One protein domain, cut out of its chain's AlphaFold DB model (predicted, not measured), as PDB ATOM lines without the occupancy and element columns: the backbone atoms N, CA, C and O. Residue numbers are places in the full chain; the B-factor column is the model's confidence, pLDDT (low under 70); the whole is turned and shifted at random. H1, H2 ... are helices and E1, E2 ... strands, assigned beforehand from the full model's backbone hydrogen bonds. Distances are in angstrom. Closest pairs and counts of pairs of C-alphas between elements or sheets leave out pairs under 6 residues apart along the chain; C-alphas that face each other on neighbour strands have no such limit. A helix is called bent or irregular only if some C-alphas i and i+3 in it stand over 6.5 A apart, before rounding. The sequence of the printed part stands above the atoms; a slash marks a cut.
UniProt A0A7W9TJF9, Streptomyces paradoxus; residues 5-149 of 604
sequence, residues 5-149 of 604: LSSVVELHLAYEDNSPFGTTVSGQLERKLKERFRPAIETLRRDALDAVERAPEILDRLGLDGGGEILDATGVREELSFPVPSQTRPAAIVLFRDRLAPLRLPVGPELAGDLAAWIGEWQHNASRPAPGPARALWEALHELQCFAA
ATOM      1  N   LEU A   5      25.612  -6.465 -16.056       90.69
ATOM      2  CA  LEU A   5      25.503  -7.724 -16.781       90.69
ATOM      3  C   LEU A   5      24.195  -8.410 -16.382       90.69
ATOM      4  O   LEU A   5      23.915  -8.642 -15.207       90.69
ATOM      5  N   SER A   6      23.382  -8.717 -17.383       89.88
ATOM      6  CA  SER A   6      22.043  -9.245 -17.179       89.88
ATOM      7  C   SER A   6      22.073 -10.610 -16.491       89.88
ATOM      8  O   SER A   6      22.897 -11.474 -16.804       89.88
ATOM      9  N   SER A   7      21.122 -10.834 -15.581       87.75
ATOM     10  CA  SER A   7      20.999 -12.095 -14.845       87.75
ATOM     11  C   SER A   7      20.579 -13.285 -15.705       87.75
ATOM     12  O   SER A   7      20.650 -14.406 -15.218       87.75
ATOM     13  N   VAL A   8      20.110 -13.052 -16.935       88.88
ATOM     14  CA  VAL A   8      19.707 -14.112 -17.881       88.88
ATOM     15  C   VAL A   8      20.832 -14.516 -18.836       88.88
ATOM     16  O   VAL A   8      20.667 -15.416 -19.649       88.88
ATOM     17  N   VAL A   9      21.973 -13.820 -18.789       88.75
ATOM     18  CA  VAL A   9      23.134 -14.177 -19.608       88.75
ATOM     19  C   VAL A   9      23.864 -15.311 -18.920       88.75
ATOM     20  O   VAL A   9      24.330 -15.141 -17.792       88.75
ATOM     21  N   GLU A  10      24.026 -16.427 -19.617       89.88
ATOM     22  CA  GLU A  10      24.968 -17.474 -19.243       89.88
ATOM     23  C   GLU A  10      26.321 -17.184 -19.887       89.88
ATOM     24  O   GLU A  10      26.408 -16.751 -21.040       89.88
ATOM     25  N   LEU A  11      27.387 -17.418 -19.131       90.88
ATOM     26  CA  LEU A  11      28.754 -17.235 -19.586       90.88
ATOM     27  C   LEU A  11      29.507 -18.517 -19.274       90.88
ATOM     28  O   LEU A  11      29.430 -18.973 -18.143       90.88
ATOM     29  N   HIS A  12      30.228 -19.056 -20.252       93.94
ATOM     30  CA  HIS A  12      31.112 -20.199 -20.068       93.94
ATOM     31  C   HIS A  12      32.525 -19.858 -20.503       93.94
ATOM     32  O   HIS A  12      32.757 -19.503 -21.664       93.94
ATOM     33  N   LEU A  13      33.485 -20.006 -19.599       95.94
ATOM     34  CA  LEU A  13      34.887 -19.917 -19.958       95.94
ATOM     35  C   LEU A  13      35.322 -21.198 -20.676       95.94
ATOM     36  O   LEU A  13      35.269 -22.301 -20.136       95.94
ATOM     37  N   ALA A  14      35.778 -21.046 -21.912       96.38
ATOM     38  CA  ALA A  14      36.303 -22.132 -22.715       96.38
ATOM     39  C   ALA A  14      37.827 -22.073 -22.787       96.38
ATOM     40  O   ALA A  14      38.423 -21.010 -22.983       96.38
ATOM     41  N   TYR A  15      38.433 -23.253 -22.738       97.31
ATOM     42  CA  TYR A  15      39.875 -23.430 -22.755       97.31
ATOM     43  C   TYR A  15      40.348 -23.946 -24.114       97.31
ATOM     44  O   TYR A  15      39.664 -24.735 -24.769       97.31
ATOM     45  N   GLU A  16      41.522 -23.491 -24.530       97.38
ATOM     46  CA  GLU A  16      42.347 -24.191 -25.506       97.38
ATOM     47  C   GLU A  16      43.186 -25.213 -24.746       97.38
ATOM     48  O   GLU A  16      43.756 -24.893 -23.702       97.38
ATOM     49  N   ASP A  17      43.235 -26.443 -25.246       97.56
ATOM     50  CA  ASP A  17      43.887 -27.554 -24.569       97.56
ATOM     51  C   ASP A  17      44.817 -28.288 -25.530       97.56
ATOM     52  O   ASP A  17      44.386 -28.997 -26.441       97.56
ATOM     53  N   ASN A  18      46.112 -28.070 -25.315       96.81
ATOM     54  CA  ASN A  18      47.199 -28.652 -26.088       96.81
ATOM     55  C   ASN A  18      47.840 -29.851 -25.370       96.81
ATOM     56  O   ASN A  18      48.913 -30.308 -25.769       96.81
ATOM     57  N   SER A  19      47.213 -30.359 -24.303       96.12
ATOM     58  CA  SER A  19      47.676 -31.574 -23.633       96.12
ATOM     59  C   SER A  19      47.416 -32.817 -24.507       96.12
ATOM     60  O   SER A  19      46.413 -32.876 -25.232       96.12
ATOM     61  N   PRO A  20      48.271 -33.856 -24.443       93.38
ATOM     62  CA  PRO A  20      48.116 -35.048 -25.284       93.38
ATOM     63  C   PRO A  20      46.754 -35.743 -25.098       93.38
ATOM     64  O   PRO A  20      46.065 -36.098 -26.064       93.38
ATOM     65  N   PHE A  21      46.309 -35.867 -23.845       94.19
ATOM     66  CA  PHE A  21      45.099 -36.602 -23.475       94.19
ATOM     67  C   PHE A  21      43.866 -35.715 -23.275       94.19
ATOM     68  O   PHE A  21      42.756 -36.235 -23.197       94.19
ATOM     69  N   GLY A  22      44.020 -34.388 -23.322       96.69
ATOM     70  CA  GLY A  22      43.009 -33.468 -22.812       96.69
ATOM     71  C   GLY A  22      43.029 -33.408 -21.281       96.69
ATOM     72  O   GLY A  22      43.529 -34.310 -20.611       96.69
ATOM     73  N   THR A  23      42.441 -32.355 -20.732       97.19
ATOM     74  CA  THR A  23      42.322 -32.111 -19.290       97.19
ATOM     75  C   THR A  23      40.862 -32.052 -18.854       97.19
ATOM     76  O   THR A  23      39.958 -31.849 -19.673       97.19
ATOM     77  N   THR A  24      40.639 -32.202 -17.549       95.75
ATOM     78  CA  THR A  24      39.332 -31.990 -16.908       95.75
ATOM     79  C   THR A  24      38.911 -30.519 -16.954       95.75
ATOM     80  O   THR A  24      37.743 -30.212 -17.181       95.75
ATOM     81  N   VAL A  25      39.874 -29.593 -16.859       96.12
ATOM     82  CA  VAL A  25      39.660 -28.136 -16.969       96.12
ATOM     83  C   VAL A  25      38.966 -27.764 -18.288       96.12
ATOM     84  O   VAL A  25      38.035 -26.962 -18.299       96.12
ATOM     85  N   SER A  26      39.369 -28.368 -19.413       96.12
ATOM     86  CA  SER A  26      38.746 -28.138 -20.731       96.12
ATOM     87  C   SER A  26      37.548 -29.063 -21.027       96.12
ATOM     88  O   SER A  26      36.869 -28.942 -22.065       96.12
ATOM     89  N   GLY A  27      37.317 -30.054 -20.164       95.69
ATOM     90  CA  GLY A  27      36.406 -31.177 -20.376       95.69
ATOM     91  C   GLY A  27      36.807 -32.110 -21.530       95.69
ATOM     92  O   GLY A  27      35.990 -32.915 -21.989       95.69
ATOM     93  N   GLN A  28      37.993 -31.933 -22.128       97.19
ATOM     94  CA  GLN A  28      38.406 -32.707 -23.301       97.19
ATOM     95  C   GLN A  28      38.769 -34.139 -22.922       97.19
ATOM     96  O   GLN A  28      38.509 -35.039 -23.725       97.19
ATOM     97  N   LEU A  29      39.303 -34.356 -21.715       96.69
ATOM     98  CA  LEU A  29      39.601 -35.691 -21.206       96.69
ATOM     99  C   LEU A  29      38.330 -36.548 -21.165       96.69
ATOM    100  O   LEU A  29      38.269 -37.611 -21.781       96.69
ATOM    101  N   GLU A  30      37.270 -36.053 -20.530       97.06
ATOM    102  CA  GLU A  30      35.999 -36.759 -20.378       97.06
ATOM    103  C   GLU A  30      35.352 -37.046 -21.734       97.06
ATOM    104  O   GLU A  30      34.837 -38.144 -21.956       97.06
ATOM    105  N   ARG A  31      35.400 -36.083 -22.671       96.62
ATOM    106  CA  ARG A  31      34.894 -36.276 -24.040       96.62
ATOM    107  C   ARG A  31      35.660 -37.375 -24.777       96.62
ATOM    108  O   ARG A  31      35.023 -38.269 -25.334       96.62
ATOM    109  N   LYS A  32      36.998 -37.341 -24.748       95.88
ATOM    110  CA  LYS A  32      37.862 -38.350 -25.386       95.88
ATOM    111  C   LYS A  32      37.646 -39.738 -24.782       95.88
ATOM    112  O   LYS A  32      37.526 -40.709 -25.525       95.88
ATOM    113  N   LEU A  33      37.531 -39.844 -23.455       96.31
ATOM    114  CA  LEU A  33      37.257 -41.116 -22.781       96.31
ATOM    115  C   LEU A  33      35.878 -41.667 -23.160       96.31
ATOM    116  O   LEU A  33      35.771 -42.824 -23.559       96.31
ATOM    117  N   LYS A  34      34.822 -40.847 -23.121       96.62
ATOM    118  CA  LYS A  34      33.474 -41.273 -23.535       96.62
ATOM    119  C   LYS A  34      33.413 -41.695 -25.001       96.62
ATOM    120  O   LYS A  34      32.686 -42.625 -25.340       96.62
ATOM    121  N   GLU A  35      34.161 -41.028 -25.875       96.06
ATOM    122  CA  GLU A  35      34.280 -41.424 -27.275       96.06
ATOM    123  C   GLU A  35      35.007 -42.762 -27.432       96.06
ATOM    124  O   GLU A  35      34.475 -43.669 -28.072       96.06
ATOM    125  N   ARG A  36      36.171 -42.920 -26.794       94.00
ATOM    126  CA  ARG A  36      36.954 -44.159 -26.850       94.00
ATOM    127  C   ARG A  36      36.182 -45.356 -26.298       94.00
ATOM    128  O   ARG A  36      36.163 -46.419 -26.913       94.00
ATOM    129  N   PHE A  37      35.521 -45.184 -25.156       96.62
ATOM    130  CA  PHE A  37      34.764 -46.238 -24.483       96.62
ATOM    131  C   PHE A  37      33.285 -46.285 -24.898       96.62
ATOM    132  O   PHE A  37      32.477 -46.947 -24.241       96.62
ATOM    133  N   ARG A  38      32.910 -45.652 -26.021       97.19
ATOM    134  CA  ARG A  38      31.545 -45.704 -26.570       97.19
ATOM    135  C   ARG A  38      30.998 -47.139 -26.699       97.19
ATOM    136  O   ARG A  38      29.862 -47.337 -26.273       97.19
ATOM    137  N   PRO A  39      31.767 -48.158 -27.144       96.38
ATOM    138  CA  PRO A  39      31.269 -49.539 -27.190       96.38
ATOM    139  C   PRO A  39      30.892 -50.117 -25.812       96.38
ATOM    140  O   PRO A  39      29.925 -50.875 -25.689       96.38
ATOM    141  N   ALA A  40      31.629 -49.751 -24.756       96.69
ATOM    142  CA  ALA A  40      31.313 -50.145 -23.381       96.69
ATOM    143  C   ALA A  40      30.048 -49.429 -22.878       96.69
ATOM    144  O   ALA A  40      29.174 -50.066 -22.296       96.69
ATOM    145  N   ILE A  41      29.903 -48.134 -23.181       96.75
ATOM    146  CA  ILE A  41      28.704 -47.340 -22.863       96.75
ATOM    147  C   ILE A  41      27.459 -47.899 -23.571       96.75
ATOM    148  O   ILE A  41      26.389 -47.992 -22.974       96.75
ATOM    149  N   GLU A  42      27.573 -48.288 -24.840       96.25
ATOM    150  CA  GLU A  42      26.478 -48.909 -25.594       96.25
ATOM    151  C   GLU A  42      26.097 -50.278 -25.027       96.25
ATOM    152  O   GLU A  42      24.913 -50.603 -24.950       96.25
ATOM    153  N   THR A  43      27.084 -51.058 -24.576       95.75
ATOM    154  CA  THR A  43      26.835 -52.331 -23.888       95.75
ATOM    155  C   THR A  43      26.109 -52.092 -22.568       95.75
ATOM    156  O   THR A  43      25.064 -52.696 -22.364       95.75
ATOM    157  N   LEU A  44      26.550 -51.128 -21.751       94.44
ATOM    158  CA  LEU A  44      25.865 -50.723 -20.516       94.44
ATOM    159  C   LEU A  44      24.403 -50.321 -20.736       94.44
ATOM    160  O   LEU A  44      23.541 -50.665 -19.934       94.44
ATOM    161  N   ARG A  45      24.117 -49.586 -21.818       92.69
ATOM    162  CA  ARG A  45      22.752 -49.154 -22.158       92.69
ATOM    163  C   ARG A  45      21.862 -50.300 -22.634       92.69
ATOM    164  O   ARG A  45      20.654 -50.238 -22.432       92.69
ATOM    165  N   ARG A  46      22.440 -51.302 -23.302       94.44
ATOM    166  CA  ARG A  46      21.712 -52.470 -23.816       94.44
ATOM    167  C   ARG A  46      21.478 -53.512 -22.724       94.44
ATOM    168  O   ARG A  46      20.370 -54.017 -22.608       94.44
ATOM    169  N   ASP A  47      22.528 -53.831 -21.977       94.19
ATOM    170  CA  ASP A  47      22.554 -54.848 -20.933       94.19
ATOM    171  C   ASP A  47      23.627 -54.490 -19.891       94.19
ATOM    172  O   ASP A  47      24.824 -54.744 -20.058       94.19
ATOM    173  N   ALA A  48      23.186 -53.845 -18.809       91.12
ATOM    174  CA  ALA A  48      24.080 -53.403 -17.747       91.12
ATOM    175  C   ALA A  48      24.729 -54.573 -16.992       91.12
ATOM    176  O   ALA A  48      25.844 -54.413 -16.498       91.12
ATOM    177  N   LEU A  49      24.066 -55.733 -16.907       94.06
ATOM    178  CA  LEU A  49      24.615 -56.902 -16.223       94.06
ATOM    179  C   LEU A  49      25.734 -57.530 -17.059       94.06
ATOM    180  O   LEU A  49      26.833 -57.694 -16.537       94.06
ATOM    181  N   ASP A  50      25.505 -57.764 -18.359       94.88
ATOM    182  CA  ASP A  50      26.543 -58.247 -19.293       94.88
ATOM    183  C   ASP A  50      27.760 -57.311 -19.299       94.88
ATOM    184  O   ASP A  50      28.905 -57.767 -19.242       94.88
ATOM    185  N   ALA A  51      27.529 -55.991 -19.292       95.56
ATOM    186  CA  ALA A  51      28.602 -55.004 -19.231       95.56
ATOM    187  C   ALA A  51      29.462 -55.130 -17.963       95.56
ATOM    188  O   ALA A  51      30.685 -55.015 -18.042       95.56
ATOM    189  N   VAL A  52      28.838 -55.349 -16.801       96.06
ATOM    190  CA  VAL A  52      29.535 -55.500 -15.514       96.06
ATOM    191  C   VAL A  52      30.247 -56.848 -15.438       96.06
ATOM    192  O   VAL A  52      31.437 -56.894 -15.129       96.06
ATOM    193  N   GLU A  53      29.562 -57.946 -15.763       96.06
ATOM    194  CA  GLU A  53      30.134 -59.295 -15.723       96.06
ATOM    195  C   GLU A  53      31.329 -59.440 -16.661       96.06
ATOM    196  O   GLU A  53      32.288 -60.133 -16.332       96.06
ATOM    197  N   ARG A  54      31.322 -58.743 -17.800       96.50
ATOM    198  CA  ARG A  54      32.394 -58.802 -18.801       96.50
ATOM    199  C   ARG A  54      33.272 -57.558 -18.818       96.50
ATOM    200  O   ARG A  54      33.971 -57.317 -19.805       96.50
ATOM    201  N   ALA A  55      33.236 -56.751 -17.755       96.56
ATOM    202  CA  ALA A  55      33.981 -55.497 -17.700       96.56
ATOM    203  C   ALA A  55      35.482 -55.688 -18.005       96.56
ATOM    204  O   ALA A  55      35.968 -54.993 -18.895       96.56
ATOM    205  N   PRO A  56      36.214 -56.651 -17.402       95.75
ATOM    206  CA  PRO A  56      37.613 -56.905 -17.755       95.75
ATOM    207  C   PRO A  56      37.842 -57.172 -19.244       95.75
ATOM    208  O   PRO A  56      38.679 -56.527 -19.864       95.75
ATOM    209  N   GLU A  57      37.049 -58.052 -19.848       95.75
ATOM    210  CA  GLU A  57      37.179 -58.444 -21.251       95.75
ATOM    211  C   GLU A  57      36.785 -57.317 -22.219       95.75
ATOM    212  O   GLU A  57      37.293 -57.226 -23.341       95.75
ATOM    213  N   ILE A  58      35.827 -56.471 -21.836       95.56
ATOM    214  CA  ILE A  58      35.430 -55.290 -22.608       95.56
ATOM    215  C   ILE A  58      36.530 -54.229 -22.540       95.56
ATOM    216  O   ILE A  58      36.924 -53.707 -23.580       95.56
ATOM    217  N   LEU A  59      37.025 -53.929 -21.342       94.44
ATOM    218  CA  LEU A  59      37.995 -52.864 -21.106       94.44
ATOM    219  C   LEU A  59      39.385 -53.205 -21.658       94.44
ATOM    220  O   LEU A  59      40.016 -52.335 -22.259       94.44
ATOM    221  N   ASP A  60      39.812 -54.468 -21.581       92.75
ATOM    222  CA  ASP A  60      41.055 -54.935 -22.213       92.75
ATOM    223  C   ASP A  60      41.036 -54.722 -23.722       92.75
ATOM    224  O   ASP A  60      41.947 -54.122 -24.284       92.75
ATOM    225  N   ARG A  61      39.944 -55.123 -24.386       92.12
ATOM    226  CA  ARG A  61      39.777 -54.916 -25.834       92.12
ATOM    227  C   ARG A  61      39.765 -53.441 -26.236       92.12
ATOM    228  O   ARG A  61      39.981 -53.137 -27.406       92.12
ATOM    229  N   LEU A  62      39.497 -52.536 -25.293       91.12
ATOM    230  CA  LEU A  62      39.509 -51.084 -25.489       91.12
ATOM    231  C   LEU A  62      40.841 -50.436 -25.051       91.12
ATOM    232  O   LEU A  62      40.987 -49.207 -25.089       91.12
ATOM    233  N   GLY A  63      41.844 -51.254 -24.717       85.31
ATOM    234  CA  GLY A  63      43.224 -50.845 -24.460       85.31
ATOM    235  C   GLY A  63      43.534 -50.518 -23.000       85.31
ATOM    236  O   GLY A  63      44.389 -49.667 -22.755       85.31
ATOM    237  N   LEU A  64      42.834 -51.152 -22.049       86.44
ATOM    238  CA  LEU A  64      43.180 -51.144 -20.618       86.44
ATOM    239  C   LEU A  64      43.854 -52.455 -20.153       86.44
ATOM    240  O   LEU A  64      43.836 -52.777 -18.968       86.44
ATOM    241  N   ASP A  65      44.473 -53.189 -21.076       80.00
ATOM    242  CA  ASP A  65      45.205 -54.444 -20.845       80.00
ATOM    243  C   ASP A  65      46.684 -54.248 -20.445       80.00
ATOM    244  O   ASP A  65      47.382 -55.218 -20.150       80.00
ATOM    245  N   GLY A  66      47.165 -52.999 -20.405       72.88
ATOM    246  CA  GLY A  66      48.520 -52.633 -19.965       72.88
ATOM    247  C   GLY A  66      49.524 -52.341 -21.087       72.88
ATOM    248  O   GLY A  66      50.704 -52.154 -20.799       72.88
ATOM    249  N   GLY A  67      49.093 -52.285 -22.354       65.81
ATOM    250  CA  GLY A  67      49.987 -52.091 -23.507       65.81
ATOM    251  C   GLY A  67      49.487 -51.094 -24.553       65.81
ATOM    252  O   GLY A  67      49.459 -51.428 -25.738       65.81
ATOM    253  N   GLY A  68      49.092 -49.877 -24.156       76.19
ATOM    254  CA  GLY A  68      48.386 -48.959 -25.056       76.19
ATOM    255  C   GLY A  68      48.675 -47.465 -24.884       76.19
ATOM    256  O   GLY A  68      49.685 -47.022 -24.336       76.19
ATOM    257  N   GLU A  69      47.761 -46.652 -25.414       83.62
ATOM    258  CA  GLU A  69      47.836 -45.189 -25.335       83.62
ATOM    259  C   GLU A  69      47.481 -44.653 -23.944       83.62
ATOM    260  O   GLU A  69      47.911 -43.562 -23.612       83.62
ATOM    261  N   ILE A  70      46.723 -45.400 -23.133       88.50
ATOM    262  CA  ILE A  70      46.272 -44.968 -21.796       88.50
ATOM    263  C   ILE A  70      47.156 -45.542 -20.685       88.50
ATOM    264  O   ILE A  70      47.500 -44.829 -19.745       88.50
ATOM    265  N   LEU A  71      47.517 -46.824 -20.805       87.31
ATOM    266  CA  LEU A  71      48.350 -47.536 -19.839       87.31
ATOM    267  C   LEU A  71      49.748 -47.807 -20.409       87.31
ATOM    268  O   LEU A  71      49.871 -48.178 -21.580       87.31
ATOM    269  N   ASP A  72      50.772 -47.677 -19.571       82.44
ATOM    270  CA  ASP A  72      52.139 -48.141 -19.811       82.44
ATOM    271  C   ASP A  72      52.571 -49.195 -18.768       82.44
ATOM    272  O   ASP A  72      51.761 -49.683 -17.978       82.44
ATOM    273  N   ALA A  73      53.857 -49.565 -18.762       72.75
ATOM    274  CA  ALA A  73      54.406 -50.580 -17.858       72.75
ATOM    275  C   ALA A  73      54.271 -50.240 -16.356       72.75
ATOM    276  O   ALA A  73      54.454 -51.124 -15.519       72.75
ATOM    277  N   THR A  74      53.981 -48.984 -16.013       74.62
ATOM    278  CA  THR A  74      53.857 -48.469 -14.642       74.62
ATOM    279  C   THR A  74      52.412 -48.192 -14.218       74.62
ATOM    280  O   THR A  74      52.164 -47.987 -13.030       74.62
ATOM    281  N   GLY A  75      51.447 -48.252 -15.141       86.25
ATOM    282  CA  GLY A  75      50.033 -47.979 -14.878       86.25
ATOM    283  C   GLY A  75      49.466 -46.946 -15.847       86.25
ATOM    284  O   GLY A  75      49.783 -46.969 -17.032       86.25
ATOM    285  N   VAL A  76      48.594 -46.058 -15.365       91.69
ATOM    286  CA  VAL A  76      48.098 -44.933 -16.172       91.69
ATOM    287  C   VAL A  76      49.250 -43.976 -16.460       91.69
ATOM    288  O   VAL A  76      49.980 -43.602 -15.545       91.69
ATOM    289  N   ARG A  77      49.399 -43.563 -17.722       92.00
ATOM    290  CA  ARG A  77      50.483 -42.669 -18.151       92.00
ATOM    291  C   ARG A  77      50.566 -41.404 -17.303       92.00
ATOM    292  O   ARG A  77      49.541 -40.804 -16.955       92.00
ATOM    293  N   GLU A  78      51.789 -40.959 -17.032       92.00
ATOM    294  CA  GLU A  78      52.031 -39.778 -16.204       92.00
ATOM    295  C   GLU A  78      51.410 -38.515 -16.815       92.00
ATOM    296  O   GLU A  78      50.814 -37.729 -16.086       92.00
ATOM    297  N   GLU A  79      51.455 -38.333 -18.139       92.75
ATOM    298  CA  GLU A  79      50.910 -37.132 -18.788       92.75
ATOM    299  C   GLU A  79      49.374 -37.086 -18.787       92.75
ATOM    300  O   GLU A  79      48.791 -36.019 -18.978       92.75
ATOM    301  N   LEU A  80      48.716 -38.236 -18.594       93.88
ATOM    302  CA  LEU A  80      47.269 -38.324 -18.380       93.88
ATOM    303  C   LEU A  80      46.945 -38.061 -16.906       93.88
ATOM    304  O   LEU A  80      46.061 -37.263 -16.600       93.88
ATOM    305  N   SER A  81      47.693 -38.699 -16.003       94.94
ATOM    306  CA  SER A  81      47.501 -38.571 -14.556       94.94
ATOM    307  C   SER A  81      47.758 -37.150 -14.069       94.94
ATOM    308  O   SER A  81      46.964 -36.623 -13.293       94.94
ATOM    309  N   PHE A  82      48.817 -36.516 -14.567       95.38
ATOM    310  CA  PHE A  82      49.319 -35.215 -14.137       95.38
ATOM    311  C   PHE A  82      49.636 -34.321 -15.349       95.38
ATOM    312  O   PHE A  82      50.812 -34.137 -15.697       95.38
ATOM    313  N   PRO A  83      48.606 -33.773 -16.018       95.88
ATOM    314  CA  PRO A  83      48.802 -32.901 -17.170       95.88
ATOM    315  C   PRO A  83      49.557 -31.624 -16.776       95.88
ATOM    316  O   PRO A  83      49.470 -31.150 -15.646       95.88
ATOM    317  N   VAL A  84      50.296 -31.036 -17.723       96.75
ATOM    318  CA  VAL A  84      51.035 -29.787 -17.483       96.75
ATOM    319  C   VAL A  84      50.056 -28.604 -17.521       96.75
ATOM    320  O   VAL A  84      49.546 -28.303 -18.606       96.75
ATOM    321  N   PRO A  85      49.838 -27.859 -16.414       95.94
ATOM    322  CA  PRO A  85      48.761 -26.868 -16.346       95.94
ATOM    323  C   PRO A  85      48.809 -25.807 -17.448       95.94
ATOM    324  O   PRO A  85      47.778 -25.435 -18.007       95.94
ATOM    325  N   SER A  86      50.014 -25.373 -17.832       95.88
ATOM    326  CA  SER A  86      50.235 -24.336 -18.845       95.88
ATOM    327  C   SER A  86      49.899 -24.749 -20.286       95.88
ATOM    328  O   SER A  86      49.974 -23.896 -21.178       95.88
ATOM    329  N   GLN A  87      49.602 -26.029 -20.548       96.94
ATOM    330  CA  GLN A  87      49.131 -26.517 -21.854       96.94
ATOM    331  C   GLN A  87      47.629 -26.296 -22.062       96.94
ATOM    332  O   GLN A  87      47.157 -26.377 -23.196       96.94
ATOM    333  N   THR A  88      46.895 -25.983 -20.994       97.50
ATOM    334  CA  THR A  88      45.468 -25.673 -21.036       97.50
ATOM    335  C   THR A  88      45.270 -24.243 -20.568       97.50
ATOM    336  O   THR A  88      45.603 -23.928 -19.428       97.50
ATOM    337  N   ARG A  89      44.766 -23.367 -21.439       97.00
ATOM    338  CA  ARG A  89      44.676 -21.923 -21.175       97.00
ATOM    339  C   ARG A  89      43.300 -21.370 -21.526       97.00
ATOM    340  O   ARG A  89      42.688 -21.864 -22.478       97.00
ATOM    341  N   PRO A  90      42.806 -20.345 -20.811       97.38
ATOM    342  CA  PRO A  90      41.611 -19.613 -21.205       97.38
ATOM    343  C   PRO A  90      41.751 -19.101 -22.639       97.38
ATOM    344  O   PRO A  90      42.760 -18.493 -22.986       97.38
ATOM    345  N   ALA A  91      40.747 -19.362 -23.473       96.62
ATOM    346  CA  ALA A  91      40.812 -19.052 -24.902       96.62
ATOM    347  C   ALA A  91      39.599 -18.281 -25.413       96.62
ATOM    348  O   ALA A  91      39.686 -17.573 -26.418       96.62
ATOM    349  N   ALA A  92      38.440 -18.433 -24.771       95.94
ATOM    350  CA  ALA A  92      37.252 -17.680 -25.133       95.94
ATOM    351  C   ALA A  92      36.213 -17.665 -24.018       95.94
ATOM    352  O   ALA A  92      36.134 -18.591 -23.218       95.94
ATOM    353  N   ILE A  93      35.339 -16.672 -24.072       94.06
ATOM    354  CA  ILE A  93      34.054 -16.675 -23.387       94.06
ATOM    355  C   ILE A  93      32.985 -17.129 -24.382       94.06
ATOM    356  O   ILE A  93      32.878 -16.585 -25.479       94.06
ATOM    357  N   VAL A  94      32.193 -18.128 -24.008       93.56
ATOM    358  CA  VAL A  94      31.011 -18.555 -24.755       93.56
ATOM    359  C   VAL A  94      29.775 -18.013 -24.050       93.56
ATOM    360  O   VAL A  94      29.559 -18.289 -22.875       93.56
ATOM    361  N   LEU A  95      28.982 -17.222 -24.762       90.00
ATOM    362  CA  LEU A  95      27.769 -16.602 -24.243       90.00
ATOM    363  C   LEU A  95      26.542 -17.372 -24.713       90.00
ATOM    364  O   LEU A  95      26.418 -17.659 -25.908       90.00
ATOM    365  N   PHE A  96      25.617 -17.623 -23.790       84.56
ATOM    366  CA  PHE A  96      24.302 -18.177 -24.095       84.56
ATOM    367  C   PHE A  96      23.238 -17.178 -23.655       84.56
ATOM    368  O   PHE A  96      23.281 -16.612 -22.559       84.56
ATOM    369  N   ARG A  97      22.298 -16.929 -24.562       73.88
ATOM    370  CA  ARG A  97      21.139 -16.062 -24.362       73.88
ATOM    371  C   ARG A  97      19.965 -16.702 -25.085       73.88
ATOM    372  O   ARG A  97      20.151 -17.257 -26.169       73.88
ATOM    373  N   ASP A  98      18.778 -16.622 -24.492       66.88
ATOM    374  CA  ASP A  98      17.581 -17.303 -24.987       66.88
ATOM    375  C   ASP A  98      17.404 -17.211 -26.506       66.88
ATOM    376  O   ASP A  98      17.383 -16.128 -27.092       66.88
ATOM    377  N   ARG A  99      17.244 -18.386 -27.135       58.16
ATOM    378  CA  ARG A  99      16.992 -18.584 -28.577       58.16
ATOM    379  C   ARG A  99      18.103 -18.126 -29.530       58.16
ATOM    380  O   ARG A  99      17.921 -18.249 -30.741       58.16
ATOM    381  N   LEU A 100      19.238 -17.642 -29.029       68.75
ATOM    382  CA  LEU A 100      20.396 -17.306 -29.853       68.75
ATOM    383  C   LEU A 100      21.395 -18.462 -29.877       68.75
ATOM    384  O   LEU A 100      21.574 -19.181 -28.895       68.75
ATOM    385  N   ALA A 101      22.052 -18.643 -31.023       77.81
ATOM    386  CA  ALA A 101      23.179 -19.560 -31.109       77.81
ATOM    387  C   ALA A 101      24.287 -19.098 -30.141       77.81
ATOM    388  O   ALA A 101      24.508 -17.887 -30.033       77.81
ATOM    389  N   PRO A 102      24.993 -20.025 -29.466       86.44
ATOM    390  CA  PRO A 102      26.081 -19.659 -28.573       86.44
ATOM    391  C   PRO A 102      27.128 -18.834 -29.314       86.44
ATOM    392  O   PRO A 102      27.601 -19.242 -30.381       86.44
ATOM    393  N   LEU A 103      27.506 -17.686 -28.755       87.00
ATOM    394  CA  LEU A 103      28.540 -16.844 -29.346       87.00
ATOM    395  C   LEU A 103      29.863 -17.057 -28.628       87.00
ATOM    396  O   LEU A 103      29.946 -16.911 -27.413       87.00
ATOM    397  N   ARG A 104      30.914 -17.343 -29.394       92.81
ATOM    398  CA  ARG A 104      32.276 -17.493 -28.884       92.81
ATOM    399  C   ARG A 104      33.073 -16.207 -29.102       92.81
ATOM    400  O   ARG A 104      33.348 -15.843 -30.241       92.81
ATOM    401  N   LEU A 105      33.481 -15.567 -28.012       91.25
ATOM    402  CA  LEU A 105      34.314 -14.367 -27.995       91.25
ATOM    403  C   LEU A 105      35.744 -14.734 -27.576       91.25
ATOM    404  O   LEU A 105      35.923 -15.204 -26.453       91.25
ATOM    405  N   PRO A 106      36.759 -14.553 -28.440       92.62
ATOM    406  CA  PRO A 106      38.144 -14.864 -28.099       92.62
ATOM    407  C   PRO A 106      38.635 -14.086 -26.875       92.62
ATOM    408  O   PRO A 106      38.367 -12.894 -26.732       92.62
ATOM    409  N   VAL A 107      39.400 -14.760 -26.022       93.19
ATOM    410  CA  VAL A 107      40.070 -14.180 -24.858       93.19
ATOM    411  C   VAL A 107      41.562 -14.433 -25.023       93.19
ATOM    412  O   VAL A 107      42.012 -15.573 -24.970       93.19
ATOM    413  N   GLY A 108      42.323 -13.364 -25.263       91.25
ATOM    414  CA  GLY A 108      43.785 -13.428 -25.266       91.25
ATOM    415  C   GLY A 108      44.363 -13.429 -23.841       91.25
ATOM    416  O   GLY A 108      43.648 -13.072 -22.905       91.25
ATOM    417  N   PRO A 109      45.659 -13.751 -23.663       89.31
ATOM    418  CA  PRO A 109      46.283 -13.862 -22.339       89.31
ATOM    419  C   PRO A 109      46.186 -12.595 -21.478       89.31
ATOM    420  O   PRO A 109      45.975 -12.690 -20.275       89.31
ATOM    421  N   GLU A 110      46.305 -11.414 -22.092       89.44
ATOM    422  CA  GLU A 110      46.162 -10.128 -21.393       89.44
ATOM    423  C   GLU A 110      44.743  -9.949 -20.835       89.44
ATOM    424  O   GLU A 110      44.575  -9.608 -19.673       89.44
ATOM    425  N   LEU A 111      43.715 -10.255 -21.637       93.69
ATOM    426  CA  LEU A 111      42.327 -10.181 -21.184       93.69
ATOM    427  C   LEU A 111      42.016 -11.250 -20.132       93.69
ATOM    428  O   LEU A 111      41.294 -10.956 -19.186       93.69
ATOM    429  N   ALA A 112      42.557 -12.466 -20.292       94.94
ATOM    430  CA  ALA A 112      42.386 -13.570 -19.347       94.94
ATOM    431  C   ALA A 112      42.780 -13.148 -17.926       94.94
ATOM    432  O   ALA A 112      41.975 -13.299 -17.011       94.94
ATOM    433  N   GLY A 113      43.955 -12.526 -17.781       95.88
ATOM    434  CA  GLY A 113      44.497 -12.076 -16.497       95.88
ATOM    435  C   GLY A 113      43.694 -10.982 -15.787       95.88
ATOM    436  O   GLY A 113      43.945 -10.739 -14.613       95.88
ATOM    437  N   ASP A 114      42.720 -10.361 -16.456       94.88
ATOM    438  CA  ASP A 114      41.829  -9.349 -15.877       94.88
ATOM    439  C   ASP A 114      40.343  -9.754 -15.938       94.88
ATOM    440  O   ASP A 114      39.465  -8.951 -15.604       94.88
ATOM    441  N   LEU A 115      40.011 -10.984 -16.352       95.88
ATOM    442  CA  LEU A 115      38.614 -11.395 -16.541       95.88
ATOM    443  C   LEU A 115      37.786 -11.280 -15.261       95.88
ATOM    444  O   LEU A 115      36.669 -10.764 -15.312       95.88
ATOM    445  N   ALA A 116      38.323 -11.724 -14.121       96.06
ATOM    446  CA  ALA A 116      37.630 -11.617 -12.841       96.06
ATOM    447  C   ALA A 116      37.375 -10.151 -12.456       96.06
ATOM    448  O   ALA A 116      36.353  -9.846 -11.848       96.06
ATOM    449  N   ALA A 117      38.268  -9.230 -12.833       95.19
ATOM    450  CA  ALA A 117      38.078  -7.802 -12.603       95.19
ATOM    451  C   ALA A 117      36.892  -7.272 -13.417       95.19
ATOM    452  O   ALA A 117      35.943  -6.736 -12.850       95.19
ATOM    453  N   TRP A 118      36.919  -7.480 -14.735       95.00
ATOM    454  CA  TRP A 118      35.930  -6.909 -15.647       95.00
ATOM    455  C   TRP A 118      34.544  -7.532 -15.494       95.00
ATOM    456  O   TRP A 118      33.553  -6.811 -15.386       95.00
ATOM    457  N   ILE A 119      34.451  -8.865 -15.455       94.25
ATOM    458  CA  ILE A 119      33.159  -9.551 -15.319       94.25
ATOM    459  C   ILE A 119      32.523  -9.237 -13.960       94.25
ATOM    460  O   ILE A 119      31.309  -9.016 -13.902       94.25
ATOM    461  N   GLY A 120      33.330  -9.159 -12.897       92.62
ATOM    462  CA  GLY A 120      32.891  -8.732 -11.572       92.62
ATOM    463  C   GLY A 120      32.417  -7.280 -11.539       92.62
ATOM    464  O   GLY A 120      31.304  -7.019 -11.100       92.62
ATOM    465  N   GLU A 121      33.195  -6.328 -12.063       91.75
ATOM    466  CA  GLU A 121      32.800  -4.910 -12.091       91.75
ATOM    467  C   GLU A 121      31.483  -4.713 -12.853       91.75
ATOM    468  O   GLU A 121      30.563  -4.042 -12.375       91.75
ATOM    469  N   TRP A 122      31.339  -5.364 -14.009       93.56
ATOM    470  CA  TRP A 122      30.141  -5.248 -14.832       93.56
ATOM    471  C   TRP A 122      28.899  -5.875 -14.205       93.56
ATOM    472  O   TRP A 122      27.801  -5.585 -14.673       93.56
ATOM    473  N   GLN A 123      29.015  -6.669 -13.139       89.69
ATOM    474  CA  GLN A 123      27.848  -7.080 -12.356       89.69
ATOM    475  C   GLN A 123      27.150  -5.894 -11.664       89.69
ATOM    476  O   GLN A 123      25.944  -5.943 -11.427       89.69
ATOM    477  N   HIS A 124      27.885  -4.824 -11.353       85.81
ATOM    478  CA  HIS A 124      27.366  -3.666 -10.620       85.81
ATOM    479  C   HIS A 124      27.358  -2.391 -11.462       85.81
ATOM    480  O   HIS A 124      26.420  -1.600 -11.370       85.81
ATOM    481  N   ASN A 125      28.386  -2.200 -12.288       88.56
ATOM    482  CA  ASN A 125      28.549  -1.028 -13.131       88.56
ATOM    483  C   ASN A 125      29.251  -1.391 -14.448       88.56
ATOM    484  O   ASN A 125      30.474  -1.414 -14.554       88.56
ATOM    485  N   ALA A 126      28.466  -1.637 -15.490       90.56
ATOM    486  CA  ALA A 126      28.938  -1.956 -16.832       90.56
ATOM    487  C   ALA A 126      29.341  -0.708 -17.635       90.56
ATOM    488  O   ALA A 126      28.877  -0.497 -18.760       90.56
ATOM    489  N   SER A 127      30.202   0.137 -17.066       91.38
ATOM    490  CA  SER A 127      30.737   1.304 -17.767       91.38
ATOM    491  C   SER A 127      31.669   0.884 -18.916       91.38
ATOM    492  O   SER A 127      32.364  -0.130 -18.837       91.38
ATOM    493  N   ARG A 128      31.658   1.639 -20.025       93.19
ATOM    494  CA  ARG A 128      32.474   1.316 -21.207       93.19
ATOM    495  C   ARG A 128      33.964   1.532 -20.901       93.19
ATOM    496  O   ARG A 128      34.334   2.676 -20.627       93.19
ATOM    497  N   PRO A 129      34.831   0.512 -21.049       93.31
ATOM    498  CA  PRO A 129      36.257   0.654 -20.769       93.31
ATOM    499  C   PRO A 129      36.989   1.616 -21.721       93.31
ATOM    500  O   PRO A 129      36.557   1.894 -22.852       93.31
ATOM    501  N   ALA A 130      38.162   2.082 -21.283       91.31
ATOM    502  CA  ALA A 130      39.147   2.726 -22.153       91.31
ATOM    503  C   ALA A 130      39.631   1.754 -23.259       91.31
ATOM    504  O   ALA A 130      39.441   0.545 -23.129       91.31
ATOM    505  N   PRO A 131      40.218   2.242 -24.369       89.12
ATOM    506  CA  PRO A 131      40.733   1.370 -25.429       89.12
ATOM    507  C   PRO A 131      41.693   0.290 -24.902       89.12
ATOM    508  O   PRO A 131      42.653   0.608 -24.208       89.12
ATOM    509  N   GLY A 132      41.425  -0.973 -25.245       86.94
ATOM    510  CA  GLY A 132      42.178  -2.152 -24.801       86.94
ATOM    511  C   GLY A 132      41.376  -3.450 -24.993       86.94
ATOM    512  O   GLY A 132      40.223  -3.383 -25.438       86.94
ATOM    513  N   PRO A 133      41.932  -4.630 -24.651       86.19
ATOM    514  CA  PRO A 133      41.267  -5.924 -24.853       86.19
ATOM    515  C   PRO A 133      39.882  -6.029 -24.195       86.19
ATOM    516  O   PRO A 133      38.943  -6.557 -24.791       86.19
ATOM    517  N   ALA A 134      39.716  -5.448 -23.003       91.50
ATOM    518  CA  ALA A 134      38.441  -5.436 -22.286       91.50
ATOM    519  C   ALA A 134      37.345  -4.634 -23.003       91.50
ATOM    520  O   ALA A 134      36.166  -4.973 -22.910       91.50
ATOM    521  N   ARG A 135      37.715  -3.593 -23.762       92.94
ATOM    522  CA  ARG A 135      36.749  -2.790 -24.518       92.94
ATOM    523  C   ARG A 135      36.112  -3.579 -25.653       92.94
ATOM    524  O   ARG A 135      34.915  -3.437 -25.855       92.94
ATOM    525  N   ALA A 136      36.879  -4.419 -26.348       89.12
ATOM    526  CA  ALA A 136      36.339  -5.274 -27.403       89.12
ATOM    527  C   ALA A 136      35.321  -6.279 -26.840       89.12
ATOM    528  O   ALA A 136      34.245  -6.456 -27.408       89.12
ATOM    529  N   LEU A 137      35.623  -6.880 -25.681       91.00
ATOM    530  CA  LEU A 137      34.683  -7.753 -24.975       91.00
ATOM    531  C   LEU A 137      33.421  -6.990 -24.540       91.00
ATOM    532  O   LEU A 137      32.310  -7.468 -24.768       91.00
ATOM    533  N   TRP A 138      33.576  -5.797 -23.959       94.12
ATOM    534  CA  TRP A 138      32.443  -4.956 -23.569       94.12
ATOM    535  C   TRP A 138      31.571  -4.570 -24.769       94.12
ATOM    536  O   TRP A 138      30.350  -4.643 -24.681       94.12
ATOM    537  N   GLU A 139      32.175  -4.173 -25.894       92.81
ATOM    538  CA  GLU A 139      31.456  -3.787 -27.116       92.81
ATOM    539  C   GLU A 139      30.649  -4.963 -27.668       92.81
ATOM    540  O   GLU A 139      29.460  -4.798 -27.931       92.81
ATOM    541  N   ALA A 140      31.239  -6.161 -27.710       88.62
ATOM    542  CA  ALA A 140      30.525  -7.374 -28.091       88.62
ATOM    543  C   ALA A 140      29.344  -7.670 -27.148       88.62
ATOM    544  O   ALA A 140      28.225  -7.893 -27.606       88.62
ATOM    545  N   LEU A 141      29.549  -7.615 -25.827       90.56
ATOM    546  CA  LEU A 141      28.475  -7.798 -24.840       90.56
ATOM    547  C   LEU A 141      27.366  -6.745 -24.990       90.56
ATOM    548  O   LEU A 141      26.182  -7.065 -24.872       90.56
ATOM    549  N   HIS A 142      27.728  -5.493 -25.266       91.62
ATOM    550  CA  HIS A 142      26.780  -4.402 -25.461       91.62
ATOM    551  C   HIS A 142      25.961  -4.573 -26.748       91.62
ATOM    552  O   HIS A 142      24.737  -4.442 -26.710       91.62
ATOM    553  N   GLU A 143      26.599  -4.903 -27.874       89.06
ATOM    554  CA  GLU A 143      25.925  -5.189 -29.152       89.06
ATOM    555  C   GLU A 143      24.942  -6.360 -29.034       89.06
ATOM    556  O   GLU A 143      23.850  -6.325 -29.600       89.06
ATOM    557  N   LEU A 144      25.285  -7.357 -28.217       85.00
ATOM    558  CA  LEU A 144      24.436  -8.508 -27.908       85.00
ATOM    559  C   LEU A 144      23.397  -8.230 -26.821       85.00
ATOM    560  O   LEU A 144      22.659  -9.141 -26.444       85.00
ATOM    561  N   GLN A 145      23.331  -6.997 -26.313       88.75
ATOM    562  CA  GLN A 145      22.436  -6.570 -25.236       88.75
ATOM    563  C   GLN A 145      22.539  -7.470 -23.991       88.75
ATOM    564  O   GLN A 145      21.542  -7.797 -23.345       88.75
ATOM    565  N   CYS A 146      23.757  -7.887 -23.653       90.19
ATOM    566  CA  CYS A 146      24.048  -8.617 -22.424       90.19
ATOM    567  C   CYS A 146      23.985  -7.714 -21.186       90.19
ATOM    568  O   CYS A 146      24.018  -8.220 -20.066       90.19
ATOM    569  N   PHE A 147      23.871  -6.398 -21.369       92.62
ATOM    570  CA  PHE A 147      23.698  -5.435 -20.293       92.62
ATOM    571  C   PHE A 147      22.235  -5.008 -20.139       92.62
ATOM    572  O   PHE A 147      21.539  -4.754 -21.121       92.62
ATOM    573  N   ALA A 148      21.786  -4.900 -18.893       91.25
ATOM    574  CA  ALA A 148      20.447  -4.470 -18.515       91.25
ATOM    575  C   ALA A 148      20.507  -3.454 -17.367       91.25
ATOM    576  O   ALA A 148      21.539  -3.298 -16.707       91.25
ATOM    577  N   ALA A 149      19.391  -2.766 -17.116       89.69
ATOM    578  CA  ALA A 149      19.265  -1.918 -15.936       89.69
ATOM    579  C   ALA A 149      19.507  -2.754 -14.659       89.69
ATOM    580  O   ALA A 149      18.966  -3.863 -14.568       89.69
TER     581      ALA A 149
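Overview. This is residues 5 to 149 of the 604 residues of a protein of Streptomyces paradoxus (UniProt A0A7W9TJF9). Two helical lobes stand at opposite ends of an elongated domain, and a three-stranded sheet lies between them, its long strands E1 and E2 side by side near the middle. H2, H3 and H4 make one lobe, reached from E1 through H1; H6, H7 and H8 make the other, and there H6 and H8 graze the sheet. The printed part has 145 residues with eight named helices and three named strands, in the order E1 H1 H2 H3 H4 H5 E2 E3 H6 H7 H8; the sheet runs E1 E2 E3, antiparallel throughout, and the class is mixed, helices and strands. The whole is loose, with a radius of gyration of the C-alphas of 21.2 A, and spans 60 by 33 by 20 A.

Arrangement. E1, residues 10 to 17, is an edge strand, antiparallel to the inner strand E2, residues 88 to 96, at 153 degrees; N 12 and O 94 are within hydrogen-bond range at 2.8 A. E2 bends by 54 degrees at residue 91 and forms a hairpin with the edge strand E3, residues 103 to 106, where N 95 and O 103 are 2.8 A apart. The sheet is only just strongly twisted, with C-alphas up to 4.3 A off its best plane. H1, residues 28 to 36, is only just not on the sheet, with 4 pairs of C-alphas within 10 A. H2, residues 38 to 46, touches H3, residues 48 to 53, at a steep tilt of 65 degrees, opposite ways; their closest C-alphas, of Leu 44 and Ala 51, are 5.2 A apart. H4, residues 55 to 64, is close to but not clearly touching H2, the C-alphas of Ala 40 and Ile 58 being closest at 6.6 A; H4 is irregular, with C-alphas 61 and 64 7.3 A apart. H5, residues 78 to 81, is apart from H4. H6, residues 109 to 112, only just touches H8, residues 133 to 143, with 3 pairs of C-alphas within 8 A, the closest those of Leu 111 and Pro 133 at 5.7 A. H7, residues 115 to 122, is close to but not clearly touching H8, with C-alphas 118 and 134 closest at 7.2 A. Each O i to N i+4 pair is within hydrogen-bond range in H1, H2, H3, H7 and H8, and 4 of 6 are in H4; H5 and H6 are too short for such a pair.

Along the chain. E1 begins at C-alpha 10 (24.968, -17.474, -19.243) and is 22.1 A long; E2 is 22.7 A. C-alpha 53, where H3 ends, is at (30.134, -59.295, -15.723). H8, 15.9 A long, ends at C-alpha 143 (25.925, -5.189, -29.152).

Size, cuts and confidence. The C-alphas farthest apart, of Glu 53 and Ala 130, are 63.0 A apart. The printed part has no cut, and H4 to H5 is a long link of 13 residues. Mean pLDDT of the printed part is 91.4; residues 67 and 98 to 100 are under 70.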